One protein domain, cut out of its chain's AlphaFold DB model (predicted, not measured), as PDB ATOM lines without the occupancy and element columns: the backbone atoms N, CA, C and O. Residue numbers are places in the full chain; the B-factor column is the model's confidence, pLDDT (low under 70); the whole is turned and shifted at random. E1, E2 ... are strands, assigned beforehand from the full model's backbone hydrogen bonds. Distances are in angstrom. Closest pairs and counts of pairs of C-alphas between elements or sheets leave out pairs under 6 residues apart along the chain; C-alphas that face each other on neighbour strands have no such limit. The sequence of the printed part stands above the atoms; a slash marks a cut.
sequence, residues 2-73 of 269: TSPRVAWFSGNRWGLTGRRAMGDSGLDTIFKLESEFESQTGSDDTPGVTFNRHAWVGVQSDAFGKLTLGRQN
ATOM      1  N   THR A   2      -1.454  33.804   2.248       37.41
ATOM      2  CA  THR A   2      -1.235  33.591   3.684       37.41
ATOM      3  C   THR A   2      -1.945  34.722   4.415       37.41
ATOM      4  O   THR A   2      -1.668  35.883   4.108       37.41
ATOM      5  N   SER A   3      -2.876  34.403   5.316       32.09
ATOM      6  CA  SER A   3      -3.499  35.408   6.180       32.09
ATOM      7  C   SER A   3      -2.414  36.273   6.839       32.09
ATOM      8  O   SER A   3      -1.323  35.755   7.116       32.09
ATOM      9  N   PRO A   4      -2.669  37.575   7.077       38.97
ATOM     10  CA  PRO A   4      -1.791  38.398   7.908       38.97
ATOM     11  C   PRO A   4      -1.481  37.653   9.214       38.97
ATOM     12  O   PRO A   4      -2.293  36.846   9.642       38.97
ATOM     13  N   ARG A   5      -0.313  37.845   9.832       42.72
ATOM     14  CA  ARG A   5       0.002  37.193  11.118       42.72
ATOM     15  C   ARG A   5      -0.594  37.981  12.285       42.72
ATOM     16  O   ARG A   5      -0.904  39.163  12.138       42.72
ATOM     17  N   VAL A   6      -0.830  37.310  13.417       48.94
ATOM     18  CA  VAL A   6      -1.278  37.970  14.659       48.94
ATOM     19  C   VAL A   6      -0.220  39.012  15.025       48.94
ATOM     20  O   VAL A   6       0.958  38.796  14.732       48.94
ATOM     21  N   ALA A   7      -0.626  40.159  15.577       45.38
ATOM     22  CA  ALA A   7       0.313  41.225  15.922       45.38
ATOM     23  C   ALA A   7       1.455  40.651  16.774       45.38
ATOM     24  O   ALA A   7       1.223  39.973  17.769       45.38
ATOM     25  N   TRP A   8       2.690  40.888  16.341       36.66
ATOM     26  CA  TRP A   8       3.858  40.101  16.748       36.66
ATOM     27  C   TRP A   8       4.330  40.248  18.188       36.66
ATOM     28  O   TRP A   8       5.220  39.523  18.612       36.66
ATOM     29  N   PHE A   9       3.756  41.172  18.939       48.03
ATOM     30  CA  PHE A   9       4.368  41.637  20.177       48.03
ATOM     31  C   PHE A   9       3.300  42.070  21.193       48.03
ATOM     32  O   PHE A   9       3.221  41.515  22.278       48.03
ATOM     33  N   SER A  10       2.373  42.948  20.802       51.81
ATOM     34  CA  SER A  10       1.200  43.354  21.581       51.81
ATOM     35  C   SER A  10       0.002  43.222  20.671       51.81
ATOM     36  O   SER A  10      -0.034  43.859  19.616       51.81
ATOM     37  N   GLY A  11      -0.985  42.435  21.092       63.47
ATOM     38  CA  GLY A  11      -2.237  42.345  20.364       63.47
ATOM     39  C   GLY A  11      -2.974  43.674  20.306       63.47
ATOM     40  O   GLY A  11      -2.667  44.631  21.031       63.47
ATOM     41  N   ASN A  12      -3.945  43.722  19.401       72.44
ATOM     42  CA  ASN A  12      -4.810  44.878  19.238       72.44
ATOM     43  C   ASN A  12      -5.731  44.955  20.445       72.44
ATOM     44  O   ASN A  12      -6.272  43.943  20.888       72.44
ATOM     45  N   ARG A  13      -5.889  46.153  20.992       82.75
ATOM     46  CA  ARG A  13      -6.610  46.349  22.243       82.75
ATOM     47  C   ARG A  13      -7.677  47.397  22.069       82.75
ATOM     48  O   ARG A  13      -7.496  48.366  21.336       82.75
ATOM     49  N   TRP A  14      -8.771  47.195  22.779       85.81
ATOM     50  CA  TRP A  14      -9.773  48.220  22.992       85.81
ATOM     51  C   TRP A  14     -10.157  48.218  24.464       85.81
ATOM     52  O   TRP A  14     -10.109  47.187  25.141       85.81
ATOM     53  N   GLY A  15     -10.533  49.378  24.977       89.94
ATOM     54  CA  GLY A  15     -10.887  49.481  26.374       89.94
ATOM     55  C   GLY A  15     -11.353  50.862  26.775       89.94
ATOM     56  O   GLY A  15     -11.373  51.798  25.982       89.94
ATOM     57  N   LEU A  16     -11.724  50.958  28.044       92.88
ATOM     58  CA  LEU A  16     -12.081  52.183  28.723       92.88
ATOM     59  C   LEU A  16     -11.179  52.332  29.943       92.88
ATOM     60  O   LEU A  16     -11.018  51.407  30.740       92.88
ATOM     61  N   THR A  17     -10.627  53.524  30.104       91.75
ATOM     62  CA  THR A  17      -9.945  53.943  31.323       91.75
ATOM     63  C   THR A  17     -10.660  55.161  31.874       91.75
ATOM     64  O   THR A  17     -11.212  55.963  31.117       91.75
ATOM     65  N   GLY A  18     -10.671  55.314  33.190       92.31
ATOM     66  CA  GLY A  18     -11.271  56.481  33.812       92.31
ATOM     67  C   GLY A  18     -10.592  56.853  35.112       92.31
ATOM     68  O   GLY A  18     -10.038  56.009  35.817       92.31
ATOM     69  N   ARG A  19     -10.657  58.148  35.419       93.44
ATOM     70  CA  ARG A  19     -10.127  58.762  36.633       93.44
ATOM     71  C   ARG A  19     -11.149  59.755  37.168       93.44
ATOM     72  O   ARG A  19     -11.686  60.561  36.411       93.44
ATOM     73  N   ARG A  20     -11.387  59.719  38.474       93.94
ATOM     74  CA  ARG A  20     -12.226  60.677  39.188       93.94
ATOM     75  C   ARG A  20     -11.508  61.145  40.446       93.94
ATOM     76  O   ARG A  20     -11.270  60.341  41.343       93.94
ATOM     77  N   ALA A  21     -11.227  62.441  40.516       93.69
ATOM     78  CA  ALA A  21     -10.689  63.062  41.719       93.69
ATOM     79  C   ALA A  21     -11.679  62.928  42.890       93.69
ATOM     80  O   ALA A  21     -12.888  63.132  42.733       93.69
ATOM     81  N   MET A  22     -11.161  62.584  44.066       89.19
ATOM     82  CA  MET A  22     -11.895  62.447  45.321       89.19
ATOM     83  C   MET A  22     -11.582  63.639  46.233       89.19
ATOM     84  O   MET A  22     -10.879  63.525  47.239       89.19
ATOM     85  N   GLY A  23     -12.114  64.801  45.853       83.56
ATOM     86  CA  GLY A  23     -11.916  66.058  46.576       83.56
ATOM     87  C   GLY A  23     -10.471  66.563  46.533       83.56
ATOM     88  O   GLY A  23      -9.690  66.185  45.663       83.56
ATOM     89  N   ASP A  24     -10.116  67.402  47.505       83.31
ATOM     90  CA  ASP A  24      -8.864  68.179  47.485       83.31
ATOM     91  C   ASP A  24      -7.653  67.416  48.050       83.31
ATOM     92  O   ASP A  24      -6.543  67.938  48.113       83.31
ATOM     93  N   SER A  25      -7.850  66.162  48.466       80.88
ATOM     94  CA  SER A  25      -6.820  65.326  49.103       80.88
ATOM     95  C   SER A  25      -5.742  64.801  48.142       80.88
ATOM     96  O   SER A  25      -4.789  64.161  48.584       80.88
ATOM     97  N   GLY A  26      -5.902  65.019  46.832       82.56
ATOM     98  CA  GLY A  26      -5.046  64.421  45.802       82.56
ATOM     99  C   GLY A  26      -5.277  62.917  45.594       82.56
ATOM    100  O   GLY A  26      -4.495  62.267  44.903       82.56
ATOM    101  N   LEU A  27      -6.334  62.358  46.193       89.31
ATOM    102  CA  LEU A  27      -6.786  60.988  45.975       89.31
ATOM    103  C   LEU A  27      -7.657  60.912  44.719       89.31
ATOM    104  O   LEU A  27      -8.613  61.669  44.582       89.31
ATOM    105  N   ASP A  28      -7.403  59.943  43.849       92.19
ATOM    106  CA  ASP A  28      -8.285  59.610  42.735       92.19
ATOM    107  C   ASP A  28      -8.846  58.201  42.873       92.19
ATOM    108  O   ASP A  28      -8.130  57.276  43.250       92.19
ATOM    109  N   THR A  29     -10.095  58.011  42.451       92.44
ATOM    110  CA  THR A  29     -10.587  56.702  42.009       92.44
ATOM    111  C   THR A  29     -10.232  56.507  40.541       92.44
ATOM    112  O   THR A  29     -10.411  57.414  39.728       92.44
ATOM    113  N   ILE A  30      -9.780  55.311  40.187       90.75
ATOM    114  CA  ILE A  30      -9.429  54.925  38.821       90.75
ATOM    115  C   ILE A  30     -10.072  53.590  38.449       90.75
ATOM    116  O   ILE A  30     -10.343  52.757  39.314       90.75
ATOM    117  N   PHE A  31     -10.291  53.359  37.160       91.06
ATOM    118  CA  PHE A  31     -10.675  52.047  36.644       91.06
ATOM    119  C   PHE A  31     -10.060  51.795  35.272       91.06
ATOM    120  O   PHE A  31      -9.766  52.739  34.534       91.06
ATOM    121  N   LYS A  32      -9.919  50.516  34.917       86.56
ATOM    122  CA  LYS A  32      -9.580  50.091  33.561       86.56
ATOM    123  C   LYS A  32     -10.334  48.818  33.197       86.56
ATOM    124  O   LYS A  32     -10.302  47.834  33.937       86.56
ATOM    125  N   LEU A  33     -10.966  48.861  32.032       90.00
ATOM    126  CA  LEU A  33     -11.601  47.745  31.350       90.00
ATOM    127  C   LEU A  33     -10.937  47.623  29.976       90.00
ATOM    128  O   LEU A  33     -11.026  48.555  29.190       90.00
ATOM    129  N   GLU A  34     -10.233  46.538  29.673       86.12
ATOM    130  CA  GLU A  34      -9.503  46.382  28.407       86.12
ATOM    131  C   GLU A  34      -9.553  44.936  27.917       86.12
ATOM    132  O   GLU A  34      -9.333  44.003  28.696       86.12
ATOM    133  N   SER A  35      -9.816  44.770  26.623       83.94
ATOM    134  CA  SER A  35      -9.850  43.492  25.912       83.94
ATOM    135  C   SER A  35      -8.791  43.461  24.807       83.94
ATOM    136  O   SER A  35      -8.479  44.494  24.212       83.94
ATOM    137  N   GLU A  36      -8.255  42.276  24.523       79.06
ATOM    138  CA  GLU A  36      -7.406  42.008  23.356       79.06
ATOM    139  C   GLU A  36      -8.203  41.287  22.271       79.06
ATOM    140  O   GLU A  36      -8.996  40.394  22.577       79.06
ATOM    141  N   PHE A  37      -7.970  41.659  21.014       79.50
ATOM    142  CA  PHE A  37      -8.606  41.052  19.852       79.50
ATOM    143  C   PHE A  37      -7.617  40.809  18.705       79.50
ATOM    144  O   PHE A  37      -6.617  41.516  18.511       79.50
ATOM    145  N   GLU A  38      -7.938  39.816  17.887       74.81
ATOM    146  CA  GLU A  38      -7.226  39.510  16.655       74.81
ATOM    147  C   GLU A  38      -7.713  40.412  15.519       74.81
ATOM    148  O   GLU A  38      -8.872  40.355  15.112       74.81
ATOM    149  N   SER A  39      -6.819  41.208  14.930       71.88
ATOM    150  CA  SER A  39      -7.188  42.106  13.824       71.88
ATOM    151  C   SER A  39      -7.671  41.375  12.570       71.88
ATOM    152  O   SER A  39      -8.386  41.962  11.764       71.88
ATOM    153  N   GLN A  40      -7.283  40.112  12.381       69.75
ATOM    154  CA  GLN A  40      -7.648  39.327  11.195       69.75
ATOM    155  C   GLN A  40      -9.078  38.810  11.240       69.75
ATOM    156  O   GLN A  40      -9.755  38.766  10.217       69.75
ATOM    157  N   THR A  41      -9.495  38.345  12.414       79.88
ATOM    158  CA  THR A  41     -10.739  37.597  12.602       79.88
ATOM    159  C   THR A  41     -11.764  38.406  13.391       79.88
ATOM    160  O   THR A  41     -12.932  38.032  13.424       79.88
ATOM    161  N   GLY A  42     -11.339  39.495  14.040       80.19
ATOM    162  CA  GLY A  42     -12.139  40.232  15.016       80.19
ATOM    163  C   GLY A  42     -12.439  39.426  16.280       80.19
ATOM    164  O   GLY A  42     -13.253  39.865  17.086       80.19
ATOM    165  N   SER A  43     -11.824  38.250  16.442       81.75
ATOM    166  CA  SER A  43     -12.071  37.372  17.585       81.75
ATOM    167  C   SER A  43     -11.394  37.912  18.835       81.75
ATOM    168  O   SER A  43     -10.320  38.513  18.757       81.75
ATOM    169  N   ASP A  44     -12.005  37.661  19.989       75.25
ATOM    170  CA  ASP A  44     -11.350  37.875  21.276       75.25
ATOM    171  C   ASP A  44     -10.114  36.967  21.387       75.25
ATOM    172  O   ASP A  44     -10.185  35.780  21.067       75.25
ATOM    173  N   ASP A  45      -9.005  37.494  21.915       71.69
ATOM    174  CA  ASP A  45      -7.798  36.703  22.227       71.69
ATOM    175  C   ASP A  45      -8.103  35.562  23.219       71.69
ATOM    176  O   ASP A  45      -7.525  34.479  23.168       71.69
ATOM    177  N   THR A  46      -9.066  35.779  24.120       67.50
ATOM    178  CA  THR A  46      -9.612  34.733  24.989       67.50
ATOM    179  C   THR A  46     -11.114  34.600  24.735       67.50
ATOM    180  O   THR A  46     -11.886  35.411  25.257       67.50
ATOM    181  N   PRO A  47     -11.552  33.583  23.970       75.69
ATOM    182  CA  PRO A  47     -12.955  33.415  23.614       75.69
ATOM    183  C   PRO A  47     -13.882  33.395  24.833       75.69
ATOM    184  O   PRO A  47     -13.658  32.652  25.791       75.69
ATOM    185  N   GLY A  48     -14.943  34.205  24.790       79.56
ATOM    186  CA  GLY A  48     -15.965  34.259  25.839       79.56
ATOM    187  C   GLY A  48     -15.550  35.002  27.113       79.56
ATOM    188  O   GLY A  48     -16.288  34.968  28.097       79.56
ATOM    189  N   VAL A  49     -14.396  35.679  27.116       78.94
ATOM    190  CA  VAL A  49     -13.913  36.467  28.255       78.94
ATOM    191  C   VAL A  49     -13.763  37.931  27.846       78.94
ATOM    192  O   VAL A  49     -12.715  38.362  27.375       78.94
ATOM    193  N   THR A  50     -14.805  38.732  28.066       82.81
ATOM    194  CA  THR A  50     -14.726  40.188  27.881       82.81
ATOM    195  C   THR A  50     -13.818  40.816  28.942       82.81
ATOM    196  O   THR A  50     -13.806  40.383  30.095       82.81
ATOM    197  N   PHE A  51     -13.061  41.847  28.561       82.56
ATOM    198  CA  PHE A  51     -12.059  42.507  29.403       82.56
ATOM    199  C   PHE A  51     -10.969  41.549  29.910       82.56
ATOM    200  O   PHE A  51     -10.527  41.593  31.064       82.56
ATOM    201  N   ASN A  52     -10.530  40.651  29.023       72.88
ATOM    202  CA  ASN A  52      -9.525  39.631  29.316       72.88
ATOM    203  C   ASN A  52      -8.142  40.199  29.673       72.88
ATOM    204  O   ASN A  52      -7.374  39.473  30.314       72.88
ATOM    205  N   ARG A  53      -7.835  41.464  29.341       73.81
ATOM    206  CA  ARG A  53      -6.580  42.132  29.727       73.81
ATOM    207  C   ARG A  53      -6.680  42.756  31.115       73.81
ATOM    208  O   ARG A  53      -5.914  42.438  32.022       73.81
ATOM    209  N   HIS A  54      -7.638  43.655  31.292       75.56
ATOM    210  CA  HIS A  54      -7.818  44.389  32.536       75.56
ATOM    211  C   HIS A  54      -9.296  44.525  32.845       75.56
ATOM    212  O   HIS A  54     -10.049  45.008  32.014       75.56
ATOM    213  N   ALA A  55      -9.684  44.166  34.060       82.12
ATOM    214  CA  ALA A  55     -10.977  44.494  34.628       82.12
ATOM    215  C   ALA A  55     -10.782  44.813  36.111       82.12
ATOM    216  O   ALA A  55     -10.918  43.940  36.975       82.12
ATOM    217  N   TRP A  56     -10.382  46.051  36.400       80.00
ATOM    218  CA  TRP A  56     -10.061  46.484  37.758       80.00
ATOM    219  C   TRP A  56     -10.557  47.895  38.064       80.00
ATOM    220  O   TRP A  56     -10.699  48.748  37.186       80.00
ATOM    221  N   VAL A  57     -10.766  48.133  39.355       85.81
ATOM    222  CA  VAL A  57     -10.963  49.452  39.966       85.81
ATOM    223  C   VAL A  57      -9.847  49.693  40.973       85.81
ATOM    224  O   VAL A  57      -9.226  48.751  41.463       85.81
ATOM    225  N   GLY A  58      -9.552  50.942  41.288       82.44
ATOM    226  CA  GLY A  58      -8.486  51.261  42.217       82.44
ATOM    227  C   GLY A  58      -8.533  52.685  42.724       82.44
ATOM    228  O   GLY A  58      -9.384  53.483  42.334       82.44
ATOM    229  N   VAL A  59      -7.572  52.987  43.583       81.88
ATOM    230  CA  VAL A  59      -7.303  54.333  44.070       81.88
ATOM    231  C   VAL A  59      -5.846  54.681  43.833       81.88
ATOM    232  O   VAL A  59      -4.980  53.807  43.891       81.88
ATOM    233  N   GLN A  60      -5.573  55.951  43.564       82.38
ATOM    234  CA  GLN A  60      -4.207  56.441  43.449       82.38
ATOM    235  C   GLN A  60      -4.010  57.798  44.122       82.38
ATOM    236  O   GLN A  60      -4.927  58.612  44.154       82.38
ATOM    237  N   SER A  61      -2.811  58.044  44.638       79.50
ATOM    238  CA  SER A  61      -2.336  59.381  45.007       79.50
ATOM    239  C   SER A  61      -0.818  59.463  44.878       79.50
ATOM    240  O   SER A  61      -0.134  58.436  44.887       79.50
ATOM    241  N   ASP A  62      -0.275  60.677  44.859       76.06
ATOM    242  CA  ASP A  62       1.178  60.882  44.879       76.06
ATOM    243  C   ASP A  62       1.826  60.383  46.187       76.06
ATOM    244  O   ASP A  62       2.991  59.990  46.191       76.06
ATOM    245  N   ALA A  63       1.074  60.352  47.296       75.94
ATOM    246  CA  ALA A  63       1.598  60.039  48.626       75.94
ATOM    247  C   ALA A  63       1.748  58.534  48.910       75.94
ATOM    248  O   ALA A  63       2.729  58.129  49.529       75.94
ATOM    249  N   PHE A  64       0.790  57.701  48.486       70.19
ATOM    250  CA  PHE A  64       0.829  56.243  48.727       70.19
ATOM    251  C   PHE A  64       0.851  55.406  47.446       70.19
ATOM    252  O   PHE A  64       1.062  54.195  47.497       70.19
ATOM    253  N   GLY A  65       0.632  56.034  46.296       66.38
ATOM    254  CA  GLY A  65       0.653  55.366  45.010       66.38
ATOM    255  C   GLY A  65      -0.646  54.754  44.598       66.38
ATOM    256  O   GLY A  65      -1.698  55.255  44.961       66.38
ATOM    257  N   LYS A  66      -0.565  53.705  43.782       74.06
ATOM    258  CA  LYS A  66      -1.713  53.086  43.127       74.06
ATOM    259  C   LYS A  66      -2.022  51.725  43.743       74.06
ATOM    260  O   LYS A  66      -1.201  50.815  43.681       74.06
ATOM    261  N   LEU A  67      -3.240  51.566  44.251       70.38
ATOM    262  CA  LEU A  67      -3.795  50.295  44.709       70.38
ATOM    263  C   LEU A  67      -4.961  49.901  43.799       70.38
ATOM    264  O   LEU A  67      -5.873  50.697  43.596       70.38
ATOM    265  N   THR A  68      -4.951  48.681  43.257       76.88
ATOM    266  CA  THR A  68      -6.002  48.193  42.346       76.88
ATOM    267  C   THR A  68      -6.520  46.822  42.764       76.88
ATOM    268  O   THR A  68      -5.788  46.003  43.318       76.88
ATOM    269  N   LEU A  69      -7.800  46.583  42.494       71.25
ATOM    270  CA  LEU A  69      -8.536  45.367  42.808       71.25
ATOM    271  C   LEU A  69      -9.300  44.910  41.564       71.25
ATOM    272  O   LEU A  69      -9.978  45.704  40.911       71.25
ATOM    273  N   GLY A  70      -9.204  43.619  41.257       67.75
ATOM    274  CA  GLY A  70      -9.848  43.005  40.099       67.75
ATOM    275  C   GLY A  70      -8.863  42.255  39.211       67.75
ATOM    276  O   GLY A  70      -7.701  42.053  39.575       67.75
ATOM    277  N   ARG A  71      -9.340  41.835  38.035       67.62
ATOM    278  CA  ARG A  71      -8.522  41.139  37.044       67.62
ATOM    279  C   ARG A  71      -7.477  42.104  36.513       67.62
ATOM    280  O   ARG A  71      -7.774  43.082  35.829       67.62
ATOM    281  N   GLN A  72      -6.236  41.792  36.808       64.25
ATOM    282  CA  GLN A  72      -5.085  42.407  36.185       64.25
ATOM    283  C   GLN A  72      -4.430  41.308  35.369       64.25
ATOM    284  O   GLN A  72      -4.418  40.148  35.799       64.25
ATOM    285  N   ASN A  73      -3.875  41.650  34.210       53.84
ATOM    286  CA  ASN A  73      -2.839  40.799  33.654       53.84
ATOM    287  C   ASN A  73      -1.855  40.494  34.763       53.84
ATOM    288  O   ASN A  73      -1.495  41.395  35.526       53.84
TER     289      ASN A  73
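AT A GLANCE: This is residues 2 to 73 of the 269 residues of the protein "Outer membrane protein (Porin)" of Variovorax sp. HW608 (UniProt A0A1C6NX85). One twisted slab of four strands folds back and forth, E1 to E4, and a tail, residues 2 to 11, extends its long axis. The 72 printed residues, under half in named strands, have no named helix; the all-strand sheet is a meander, each strand the antiparallel neighbour of the one before. It is loose, radius of gyration of the C-alphas 15.8 A, spanning 56 by 22 by 16 A.

HOW THE PARTS SIT: Start at edge strand E1, residues 12 to 21; it forms a hairpin with E2, residues 28 to 37, at 172 degrees, N 16 and O 33 within hydrogen-bond range at 2.8 A. E3, residues 54 to 61, bends by 60 degrees at residue 57 and forms a hairpin with E2 at 155 degrees, N 30 and O 58 at 2.8 A. Edge strand E4, residues 65 to 71, forms a hairpin with E3 at 162 degrees, N 57 and O 69 at 3.0 A, and is apart from E1.

IN THESE COORDINATES: Find C-alpha 12 at (-4.810, 44.878, 19.238); E1 runs 29.5 A from there. E2 spans 29.5 A, E3 20.3 A and E4 18.7 A, to C-alpha 71 at (-8.522, 41.139, 37.044).

THE WHOLE: The farthest C-alphas, Thr 2 and Asp 24, are 56.3 A apart. The printed part has no cut; link E2 to E3 is long. Low confidence includes residues 2 to 11.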